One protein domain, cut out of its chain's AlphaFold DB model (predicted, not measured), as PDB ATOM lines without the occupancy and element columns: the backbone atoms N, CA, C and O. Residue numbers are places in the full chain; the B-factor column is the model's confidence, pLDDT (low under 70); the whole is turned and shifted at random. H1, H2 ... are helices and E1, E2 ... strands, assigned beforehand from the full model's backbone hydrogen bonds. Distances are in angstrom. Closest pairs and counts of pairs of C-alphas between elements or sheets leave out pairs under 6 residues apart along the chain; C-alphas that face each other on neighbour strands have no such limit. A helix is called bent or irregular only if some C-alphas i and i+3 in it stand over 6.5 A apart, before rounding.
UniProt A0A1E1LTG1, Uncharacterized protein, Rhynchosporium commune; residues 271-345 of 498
ATOM      1  N   LEU A 271      35.885 -11.059 -29.559       80.19
ATOM      2  CA  LEU A 271      36.000 -12.026 -30.640       80.19
ATOM      3  C   LEU A 271      37.392 -11.930 -31.282       80.19
ATOM      4  O   LEU A 271      37.827 -10.853 -31.689       80.19
ATOM      5  N   THR A 272      38.098 -13.055 -31.348       85.38
ATOM      6  CA  THR A 272      39.486 -13.116 -31.818       85.38
ATOM      7  C   THR A 272      39.678 -14.253 -32.812       85.38
ATOM      8  O   THR A 272      39.248 -15.368 -32.541       85.38
ATOM      9  N   TYR A 273      40.356 -13.990 -33.926       86.69
ATOM     10  CA  TYR A 273      40.749 -14.993 -34.916       86.69
ATOM     11  C   TYR A 273      42.243 -15.270 -34.796       86.69
ATOM     12  O   TYR A 273      43.038 -14.333 -34.777       86.69
ATOM     13  N   VAL A 274      42.625 -16.541 -34.698       88.38
ATOM     14  CA  VAL A 274      44.021 -16.985 -34.580       88.38
ATOM     15  C   VAL A 274      44.455 -17.603 -35.898       88.38
ATOM     16  O   VAL A 274      43.791 -18.510 -36.384       88.38
ATOM     17  N   LEU A 275      45.566 -17.140 -36.473       87.25
ATOM     18  CA  LEU A 275      46.081 -17.687 -37.731       87.25
ATOM     19  C   LEU A 275      46.449 -19.176 -37.597       87.25
ATOM     20  O   LEU A 275      47.170 -19.562 -36.673       87.25
ATOM     21  N   ILE A 276      45.996 -19.995 -38.551       85.25
ATOM     22  CA  ILE A 276      46.401 -21.399 -38.679       85.25
ATOM     23  C   ILE A 276      47.629 -21.462 -39.591       85.25
ATOM     24  O   ILE A 276      47.526 -21.250 -40.797       85.25
ATOM     25  N   ASN A 277      48.795 -21.751 -39.001       73.75
ATOM     26  CA  ASN A 277      50.080 -21.752 -39.711       73.75
ATOM     27  C   ASN A 277      50.293 -22.978 -40.616       73.75
ATOM     28  O   ASN A 277      51.087 -22.920 -41.546       73.75
ATOM     29  N   LYS A 278      49.638 -24.108 -40.325       74.88
ATOM     30  CA  LYS A 278      49.751 -25.341 -41.115       74.88
ATOM     31  C   LYS A 278      48.393 -25.653 -41.718       74.88
ATOM     32  O   LYS A 278      47.527 -26.158 -41.011       74.88
ATOM     33  N   ARG A 279      48.230 -25.320 -42.996       70.31
ATOM     34  CA  ARG A 279      47.078 -25.729 -43.807       70.31
ATOM     35  C   ARG A 279      47.514 -26.888 -44.685       70.31
ATOM     36  O   ARG A 279      48.577 -26.818 -45.298       70.31
ATOM     37  N   THR A 280      46.726 -27.951 -44.722       70.31
ATOM     38  CA  THR A 280      46.966 -29.097 -45.600       70.31
ATOM     39  C   THR A 280      46.446 -28.857 -47.015       70.31
ATOM     40  O   THR A 280      46.933 -29.485 -47.952       70.31
ATOM     41  N   ASN A 281      45.541 -27.895 -47.218       75.56
ATOM     42  CA  ASN A 281      45.103 -27.465 -48.543       75.56
ATOM     43  C   ASN A 281      44.730 -25.963 -48.588       75.56
ATOM     44  O   ASN A 281      44.667 -25.276 -47.570       75.56
ATOM     45  N   LYS A 282      44.494 -25.431 -49.797       76.81
ATOM     46  CA  LYS A 282      44.166 -24.007 -50.025       76.81
ATOM     47  C   LYS A 282      42.757 -23.609 -49.547       76.81
ATOM     48  O   LYS A 282      42.514 -22.420 -49.346       76.81
ATOM     49  N   PHE A 283      41.847 -24.576 -49.419       75.81
ATOM     50  CA  PHE A 283      40.429 -24.354 -49.107       75.81
ATOM     51  C   PHE A 283      40.105 -24.472 -47.616       75.81
ATOM     52  O   PHE A 283      39.000 -24.130 -47.208       75.81
ATOM     53  N   GLU A 284      41.052 -24.942 -46.815       76.69
ATOM     54  CA  GLU A 284      40.933 -25.004 -45.371       76.69
ATOM     55  C   GLU A 284      40.818 -23.623 -44.744       76.69
ATOM     56  O   GLU A 284      41.358 -22.622 -45.238       76.69
ATOM     57  N   ASP A 285      40.144 -23.608 -43.597       78.19
ATOM     58  CA  ASP A 285      39.983 -22.407 -42.808       78.19
ATOM     59  C   ASP A 285      41.333 -21.772 -42.503       78.19
ATOM     60  O   ASP A 285      42.320 -22.401 -42.108       78.19
ATOM     61  N   LYS A 286      41.370 -20.459 -42.705       82.81
ATOM     62  CA  LYS A 286      42.597 -19.691 -42.564       82.81
ATOM     63  C   LYS A 286      42.946 -19.385 -41.115       82.81
ATOM     64  O   LYS A 286      44.113 -19.125 -40.807       82.81
ATOM     65  N   SER A 287      41.944 -19.407 -40.247       86.81
ATOM     66  CA  SER A 287      42.046 -18.985 -38.862       86.81
ATOM     67  C   SER A 287      41.023 -19.693 -37.991       86.81
ATOM     68  O   SER A 287      39.881 -19.859 -38.408       86.81
ATOM     69  N   ASP A 288      41.392 -19.972 -36.749       85.38
ATOM     70  CA  ASP A 288      40.455 -20.440 -35.737       85.38
ATOM     71  C   ASP A 288      39.732 -19.265 -35.071       85.38
ATOM     72  O   ASP A 288      40.358 -18.273 -34.679       85.38
ATOM     73  N   ARG A 289      38.423 -19.405 -34.852       84.06
ATOM     74  CA  ARG A 289      37.613 -18.432 -34.112       84.06
ATOM     75  C   ARG A 289      37.685 -18.693 -32.603       84.06
ATOM     76  O   ARG A 289      37.486 -19.812 -32.134       84.06
ATOM     77  N   GLY A 290      37.903 -17.647 -31.809       83.94
ATOM     78  CA  GLY A 290      38.061 -17.759 -30.362       83.94
ATOM     79  C   GLY A 290      37.784 -16.479 -29.572       83.94
ATOM     80  O   GLY A 290      37.256 -15.488 -30.077       83.94
ATOM     81  N   ILE A 291      38.120 -16.530 -28.285       81.81
ATOM     82  CA  ILE A 291      37.850 -15.500 -27.276       81.81
ATOM     83  C   ILE A 291      39.172 -15.025 -26.686       81.81
ATOM     84  O   ILE A 291      39.930 -15.840 -26.159       81.81
ATOM     85  N   LEU A 292      39.437 -13.716 -26.694       84.94
ATOM     86  CA  LEU A 292      40.604 -13.175 -25.997       84.94
ATOM     87  C   LEU A 292      40.445 -13.351 -24.481       84.94
ATOM     88  O   LEU A 292      39.589 -12.712 -23.864       84.94
ATOM     89  N   VAL A 293      41.295 -14.169 -23.864       83.25
ATOM     90  CA  VAL A 293      41.254 -14.430 -22.415       83.25
ATOM     91  C   VAL A 293      42.384 -13.752 -21.652       83.25
ATOM     92  O   VAL A 293      42.245 -13.523 -20.455       83.25
ATOM     93  N   GLY A 294      43.481 -13.373 -22.310       85.06
ATOM     94  CA  GLY A 294      44.574 -12.685 -21.630       85.06
ATOM     95  C   GLY A 294      45.814 -12.479 -22.488       85.06
ATOM     96  O   GLY A 294      45.753 -12.469 -23.716       85.06
ATOM     97  N   TYR A 295      46.951 -12.325 -21.814       86.00
ATOM     98  CA  TYR A 295      48.238 -11.992 -22.421       86.00
ATOM     99  C   TYR A 295      49.311 -12.924 -21.871       86.00
ATOM    100  O   TYR A 295      49.391 -13.113 -20.659       86.00
ATOM    101  N   LYS A 296      50.143 -13.483 -22.751       82.88
ATOM    102  CA  LYS A 296      51.351 -14.215 -22.350       82.88
ATOM    103  C   LYS A 296      52.541 -13.268 -22.205       82.88
ATOM    104  O   LYS A 296      53.318 -13.398 -21.270       82.88
ATOM    105  N   SER A 297      52.661 -12.307 -23.117       78.19
ATOM    106  CA  SER A 297      53.690 -11.261 -23.123       78.19
ATOM    107  C   SER A 297      53.173 -10.027 -23.870       78.19
ATOM    108  O   SER A 297      52.033 -10.012 -24.344       78.19
ATOM    109  N   ALA A 298      54.006  -8.993 -24.016       76.06
ATOM    110  CA  ALA A 298      53.720  -7.925 -24.971       76.06
ATOM    111  C   ALA A 298      53.506  -8.532 -26.372       76.06
ATOM    112  O   ALA A 298      54.289  -9.382 -26.801       76.06
ATOM    113  N   ASN A 299      52.420  -8.141 -27.045       79.50
ATOM    114  CA  ASN A 299      52.014  -8.637 -28.370       79.50
ATOM    115  C   ASN A 299      51.796 -10.161 -28.495       79.50
ATOM    116  O   ASN A 299      51.718 -10.658 -29.613       79.50
ATOM    117  N   ASN A 300      51.689 -10.915 -27.395       86.56
ATOM    118  CA  ASN A 300      51.350 -12.338 -27.437       86.56
ATOM    119  C   ASN A 300      50.092 -12.597 -26.613       86.56
ATOM    120  O   ASN A 300      50.071 -12.401 -25.392       86.56
ATOM    121  N   PHE A 301      49.041 -13.031 -27.294       89.69
ATOM    122  CA  PHE A 301      47.693 -13.109 -26.762       89.69
ATOM    123  C   PHE A 301      47.343 -14.545 -26.400       89.69
ATOM    124  O   PHE A 301      47.728 -15.484 -27.093       89.69
ATOM    125  N   LEU A 302      46.596 -14.708 -25.311       87.56
ATOM    126  CA  LEU A 302      45.984 -15.975 -24.934       87.56
ATOM    127  C   LEU A 302      44.544 -15.968 -25.436       87.56
ATOM    128  O   LEU A 302      43.744 -15.132 -25.010       87.56
ATOM    129  N   VAL A 303      44.223 -16.901 -26.327       87.06
ATOM    130  CA  VAL A 303      42.923 -17.003 -26.991       87.06
ATOM    131  C   VAL A 303      42.327 -18.373 -26.712       87.06
ATOM    132  O   VAL A 303      42.945 -19.393 -26.998       87.06
ATOM    133  N   TYR A 304      41.130 -18.410 -26.134       82.94
ATOM    134  CA  TYR A 304      40.378 -19.648 -25.973       82.94
ATOM    135  C   TYR A 304      39.636 -19.986 -27.263       82.94
ATOM    136  O   TYR A 304      38.875 -19.161 -27.759       82.94
ATOM    137  N   ILE A 305      39.828 -21.198 -27.774       82.50
ATOM    138  CA  ILE A 305      39.202 -21.698 -28.998       82.50
ATOM    139  C   ILE A 305      38.174 -22.754 -28.591       82.50
ATOM    140  O   ILE A 305      38.574 -23.844 -28.168       82.50
ATOM    141  N   PRO A 306      36.863 -22.457 -28.669       74.31
ATOM    142  CA  PRO A 306      35.827 -23.365 -28.183       74.31
ATOM    143  C   PRO A 306      35.804 -24.717 -28.887       74.31
ATOM    144  O   PRO A 306      35.616 -25.733 -28.220       74.31
ATOM    145  N   GLU A 307      36.060 -24.737 -30.195       74.69
ATOM    146  CA  GLU A 307      36.109 -25.958 -31.008       74.69
ATOM    147  C   GLU A 307      37.215 -26.909 -30.540       74.69
ATOM    148  O   GLU A 307      36.992 -28.104 -30.375       74.69
ATOM    149  N   LYS A 308      38.391 -26.358 -30.217       78.00
ATOM    150  CA  LYS A 308      39.554 -27.120 -29.732       78.00
ATOM    151  C   LYS A 308      39.550 -27.320 -28.215       78.00
ATOM    152  O   LYS A 308      40.412 -28.017 -27.688       78.00
ATOM    153  N   ARG A 309      38.623 -26.666 -27.501       69.94
ATOM    154  CA  ARG A 309      38.567 -26.572 -26.028       69.94
ATOM    155  C   ARG A 309      39.925 -26.242 -25.399       69.94
ATOM    156  O   ARG A 309      40.262 -26.723 -24.319       69.94
ATOM    157  N   ALA A 310      40.699 -25.404 -26.078       74.94
ATOM    158  CA  ALA A 310      42.086 -25.126 -25.738       74.94
ATOM    159  C   ALA A 310      42.350 -23.622 -25.705       74.94
ATOM    160  O   ALA A 310      41.692 -22.840 -26.391       74.94
ATOM    161  N   ILE A 311      43.332 -23.221 -24.900       80.56
ATOM    162  CA  ILE A 311      43.840 -21.850 -24.878       80.56
ATOM    163  C   ILE A 311      45.143 -21.836 -25.665       80.56
ATOM    164  O   ILE A 311      46.118 -22.466 -25.261       80.56
ATOM    165  N   ILE A 312      45.153 -21.106 -26.775       85.50
ATOM    166  CA  ILE A 312      46.310 -20.963 -27.652       85.50
ATOM    167  C   ILE A 312      46.986 -19.625 -27.375       85.50
ATOM    168  O   ILE A 312      46.334 -18.594 -27.214       85.50
ATOM    169  N   SER A 313      48.315 -19.651 -27.312       90.19
ATOM    170  CA  SER A 313      49.141 -18.450 -27.293       90.19
ATOM    171  C   SER A 313      49.547 -18.117 -28.722       90.19
ATOM    172  O   SER A 313      50.170 -18.952 -29.371       90.19
ATOM    173  N   SER A 314      49.223 -16.921 -29.209       84.62
ATOM    174  CA  SER A 314      49.631 -16.488 -30.546       84.62
ATOM    175  C   SER A 314      49.882 -14.983 -30.613       84.62
ATOM    176  O   SER A 314      49.207 -14.188 -29.954       84.62
ATOM    177  N   LYS A 315      50.859 -14.600 -31.439       88.06
ATOM    178  CA  LYS A 315      51.086 -13.210 -31.864       88.06
ATOM    179  C   LYS A 315      50.222 -12.840 -33.078       88.06
ATOM    180  O   LYS A 315      49.805 -11.694 -33.205       88.06
ATOM    181  N   ASN A 316      49.923 -13.824 -33.928       87.44
ATOM    182  CA  ASN A 316      49.223 -13.647 -35.200       87.44
ATOM    183  C   ASN A 316      47.719 -13.783 -34.965       87.44
ATOM    184  O   ASN A 316      47.141 -14.863 -35.130       87.44
ATOM    185  N   VAL A 317      47.112 -12.694 -34.492       86.94
ATOM    186  CA  VAL A 317      45.693 -12.652 -34.133       86.94
ATOM    187  C   VAL A 317      44.997 -11.409 -34.681       86.94
ATOM    188  O   VAL A 317      45.537 -10.305 -34.618       86.94
ATOM    189  N   LEU A 318      43.762 -11.575 -35.154       87.94
ATOM    190  CA  LEU A 318      42.839 -10.473 -35.430       87.94
ATOM    191  C   LEU A 318      41.860 -10.342 -34.274       87.94
ATOM    192  O   LEU A 318      41.115 -11.277 -33.991       87.94
ATOM    193  N   ILE A 319      41.822  -9.180 -33.630       87.44
ATOM    194  CA  ILE A 319      40.970  -8.950 -32.460       87.44
ATOM    195  C   ILE A 319      39.886  -7.936 -32.824       87.44
ATOM    196  O   ILE A 319      40.174  -6.757 -33.029       87.44
ATOM    197  N   LYS A 320      38.630  -8.389 -32.864       81.75
ATOM    198  CA  LYS A 320      37.449  -7.554 -33.109       81.75
ATOM    199  C   LYS A 320      36.855  -7.095 -31.774       81.75
ATOM    200  O   LYS A 320      35.938  -7.695 -31.231       81.75
ATOM    201  N   GLU A 321      37.393  -6.005 -31.229       80.81
ATOM    202  CA  GLU A 321      37.049  -5.483 -29.888       80.81
ATOM    203  C   GLU A 321      35.622  -4.933 -29.741       80.81
ATOM    204  O   GLU A 321      35.167  -4.676 -28.623       80.81
ATOM    205  N   TYR A 322      34.933  -4.723 -30.861       71.81
ATOM    206  CA  TYR A 322      33.543  -4.283 -30.907       71.81
ATOM    207  C   TYR A 322      32.547  -5.449 -30.873       71.81
ATOM    208  O   TYR A 322      31.375  -5.196 -30.617       71.81
ATOM    209  N   LEU A 323      33.013  -6.689 -31.076       64.94
ATOM    210  CA  LEU A 323      32.183  -7.892 -31.106       64.94
ATOM    211  C   LEU A 323      32.450  -8.792 -29.900       64.94
ATOM    212  O   LEU A 323      33.584  -8.961 -29.436       64.94
ATOM    213  N   ILE A 324      31.382  -9.416 -29.427       66.56
ATOM    214  CA  ILE A 324      31.399 -10.505 -28.460       66.56
ATOM    215  C   ILE A 324      31.388 -11.823 -29.239       66.56
ATOM    216  O   ILE A 324      30.880 -11.915 -30.350       66.56
ATOM    217  N   PHE A 325      31.946 -12.886 -28.658       59.00
ATOM    218  CA  PHE A 325      31.995 -14.203 -29.301       59.00
ATOM    219  C   PHE A 325      30.626 -14.738 -29.771       59.00
ATOM    220  O   PHE A 325      30.581 -15.502 -30.727       59.00
ATOM    221  N   LYS A 326      29.529 -14.333 -29.118       56.56
ATOM    222  CA  LYS A 326      28.155 -14.724 -29.473       56.56
ATOM    223  C   LYS A 326      27.589 -13.972 -30.678       56.56
ATOM    224  O   LYS A 326      26.546 -14.375 -31.175       56.56
ATOM    225  N   ASP A 327      28.239 -12.900 -31.117       50.88
ATOM    226  CA  ASP A 327      27.759 -12.131 -32.255       50.88
ATOM    227  C   ASP A 327      28.009 -12.974 -33.512       50.88
ATOM    228  O   ASP A 327      29.151 -13.286 -33.870       50.88
ATOM    229  N   GLU A 328      26.939 -13.432 -34.152       47.12
ATOM    230  CA  GLU A 328      27.009 -13.895 -35.532       47.12
ATOM    231  C   GLU A 328      27.216 -12.659 -36.401       47.12
ATOM    232  O   GLU A 328      26.517 -11.672 -36.198       47.12
ATOM    233  N   VAL A 329      28.209 -12.707 -37.299       40.22
ATOM    234  CA  VAL A 329      28.377 -11.904 -38.530       40.22
ATOM    235  C   VAL A 329      29.861 -11.593 -38.755       40.22
ATOM    236  O   VAL A 329      30.497 -10.846 -38.012       40.22
ATOM    237  N   ILE A 330      30.399 -12.132 -39.848       46.00
ATOM    238  CA  ILE A 330      31.458 -11.497 -40.641       46.00
ATOM    239  C   ILE A 330      31.029 -11.615 -42.105       46.00
ATOM    240  O   ILE A 330      30.652 -12.705 -42.534       46.00
ATOM    241  N   SER A 331      31.077 -10.516 -42.866       45.50
ATOM    242  CA  SER A 331      30.908 -10.570 -44.322       45.50
ATOM    243  C   SER A 331      32.186 -11.099 -44.984       45.50
ATOM    244  O   SER A 331      33.293 -10.898 -44.480       45.50
ATOM    245  N   LYS A 332      32.054 -11.795 -46.119       45.06
ATOM    246  CA  LYS A 332      33.197 -12.415 -46.816       45.06
ATOM    247  C   LYS A 332      34.282 -11.392 -47.195       45.06
ATOM    248  O   LYS A 332      35.462 -11.722 -47.104       45.06
ATOM    249  N   GLU A 333      33.906 -10.144 -47.495       48.78
ATOM    250  CA  GLU A 333      34.859  -9.090 -47.878       48.78
ATOM    251  C   GLU A 333      35.816  -8.692 -46.736       48.78
ATOM    252  O   GLU A 333      36.997  -8.417 -46.965       48.78
ATOM    253  N   GLU A 334      35.350  -8.691 -45.480       47.41
ATOM    254  CA  GLU A 334      36.196  -8.349 -44.326       47.41
ATOM    255  C   GLU A 334      37.252  -9.428 -44.039       47.41
ATOM    256  O   GLU A 334      38.358  -9.119 -43.585       47.41
ATOM    257  N   LEU A 335      36.923 -10.696 -44.308       50.81
ATOM    258  CA  LEU A 335      37.839 -11.827 -44.144       50.81
ATOM    259  C   LEU A 335      38.977 -11.767 -45.176       50.81
ATOM    260  O   LEU A 335      40.133 -12.062 -44.870       50.81
ATOM    261  N   GLU A 336      38.657 -11.354 -46.401       48.44
ATOM    262  CA  GLU A 336      39.610 -11.213 -47.505       48.44
ATOM    263  C   GLU A 336      40.600 -10.061 -47.282       48.44
ATOM    264  O   GLU A 336      41.796 -10.223 -47.530       48.44
ATOM    265  N   SER A 337      40.141  -8.942 -46.718       50.69
ATOM    266  CA  SER A 337      40.999  -7.806 -46.348       50.69
ATOM    267  C   SER A 337      42.038  -8.165 -45.272       50.69
ATOM    268  O   SER A 337      43.208  -7.774 -45.361       50.69
ATOM    269  N   PHE A 338      41.647  -8.977 -44.283       44.12
ATOM    270  CA  PHE A 338      42.572  -9.483 -43.266       44.12
ATOM    271  C   PHE A 338      43.622 -10.437 -43.851       44.12
ATOM    272  O   PHE A 338      44.796 -10.365 -43.496       44.12
ATOM    273  N   ASN A 339      43.216 -11.303 -44.782       45.19
ATOM    274  CA  ASN A 339      44.151 -12.205 -45.454       45.19
ATOM    275  C   ASN A 339      45.240 -11.432 -46.206       45.19
ATOM    276  O   ASN A 339      46.404 -11.798 -46.127       45.19
ATOM    277  N   LYS A 340      44.874 -10.321 -46.852       49.66
ATOM    278  CA  LYS A 340      45.818  -9.476 -47.590       49.66
ATOM    279  C   LYS A 340      46.840  -8.777 -46.687       49.66
ATOM    280  O   LYS A 340      47.988  -8.628 -47.072       49.66
ATOM    281  N   THR A 341      46.442  -8.371 -45.479       40.69
ATOM    282  CA  THR A 341      47.344  -7.712 -44.511       40.69
ATOM    283  C   THR A 341      48.299  -8.682 -43.810       40.69
ATOM    284  O   THR A 341      49.304  -8.250 -43.248       40.69
ATOM    285  N   LEU A 342      47.995  -9.983 -43.824       43.72
ATOM    286  CA  LEU A 342      48.859 -11.035 -43.284       43.72
ATOM    287  C   LEU A 342      49.955 -11.460 -44.263       43.72
ATOM    288  O   LEU A 342      51.067 -11.728 -43.812       43.72
ATOM    289  N   ASP A 343      49.655 -11.470 -45.563       43.22
ATOM    290  CA  ASP A 343      50.630 -11.792 -46.614       43.22
ATOM    291  C   ASP A 343      51.806 -10.783 -46.617       43.22
ATOM    292  O   ASP A 343      52.943 -11.148 -46.904       43.22
ATOM    293  N   ASP A 344      51.578  -9.537 -46.174       38.28
ATOM    294  CA  ASP A 344      52.620  -8.507 -46.023       38.28
ATOM    295  C   ASP A 344      53.549  -8.723 -44.798       38.28
ATOM    296  O   ASP A 344      54.575  -8.053 -44.669       38.28
ATOM    297  N   CYS A 345      53.211  -9.634 -43.872       38.09
ATOM    298  CA  CYS A 345      53.995  -9.921 -42.658       38.09
ATOM    299  C   CYS A 345      54.885 -11.174 -42.761       38.09
ATOM    300  O   CYS A 345      55.578 -11.505 -41.793       38.09
TER     301      CYS A 345
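AT A GLANCE: This is residues 271 to 345 of the 498 residues of an uncharacterized protein of Rhynchosporium commune (UniProt A0A1E1LTG1). A five-stranded sheet is folded back on itself like a partly closed book, with E4 and E3 facing E1 and E5 and the sharply bent E2 as the hinge. A single helix, H1, lies off to one side and only grazes this sheet, and residues 328 to 334, of which 332 to 334 belong to H1, stand free. The 75 printed residues hold five named strands and then one named helix, in the order E1 E2 E3 E4 E5 H1; the sheet runs E4 E3 E2 E1 E5, antiparallel throughout, and the class is mixed. The whole is compact, with a radius of gyration of the C-alphas of 12.3 A and spans of 29 by 25 by 23 A.

HOW THE PARTS SIT: The strongly twisted sheet is a folded sheet, one sheet bent back into two leaves. Its hinge E2, residues 287 to 297, bends by 93 degrees at residue 290. E2 forms a hairpin with E1, residues 271 to 275, where N 290 and O 272 are 2.7 A apart, within hydrogen-bond range. It forms another with E3, residues 300 to 305, with N 291 and O 304 at 2.8 A. E3 and E4, residues 310 to 314, are a hairpin at 153 degrees, with N 303 and O 312 at 2.8 A. E1 to E4 make a meander, each strand the antiparallel neighbour of the one before. Edge strand E5, residues 317 to 324, is antiparallel to E1 at 165 degrees, with N 273 and O 318 at 2.8 A; it bends by 84 degrees at residue 321. H1, residues 332 to 343, only grazes the sheet with residues 335 to 342; the closest C-alphas of E5 and H1 are those of Leu 318 and Phe 338, 7.9 A apart. In H1 every O i to N i+4 pair is within hydrogen-bond range.

IN THESE COORDINATES: E1 begins at C-alpha 271 (36.000, -12.026, -30.640). E2 measures 21.0 A, E3 15.4 A and E5 15.5 A; E1 and E4 are shorter. H1, 17.4 A, ends at C-alpha 343 (50.630, -11.792, -46.614).

THE WHOLE: The C-alphas of Phe 283 and Ala 298 are the two farthest apart, 32.1 A. The printed part has no cut, and the link E1 to E2 is long, with 11 residues. The mean pLDDT of the printed part is 71.4; residue 309 and residues 323 to 345 are under 70.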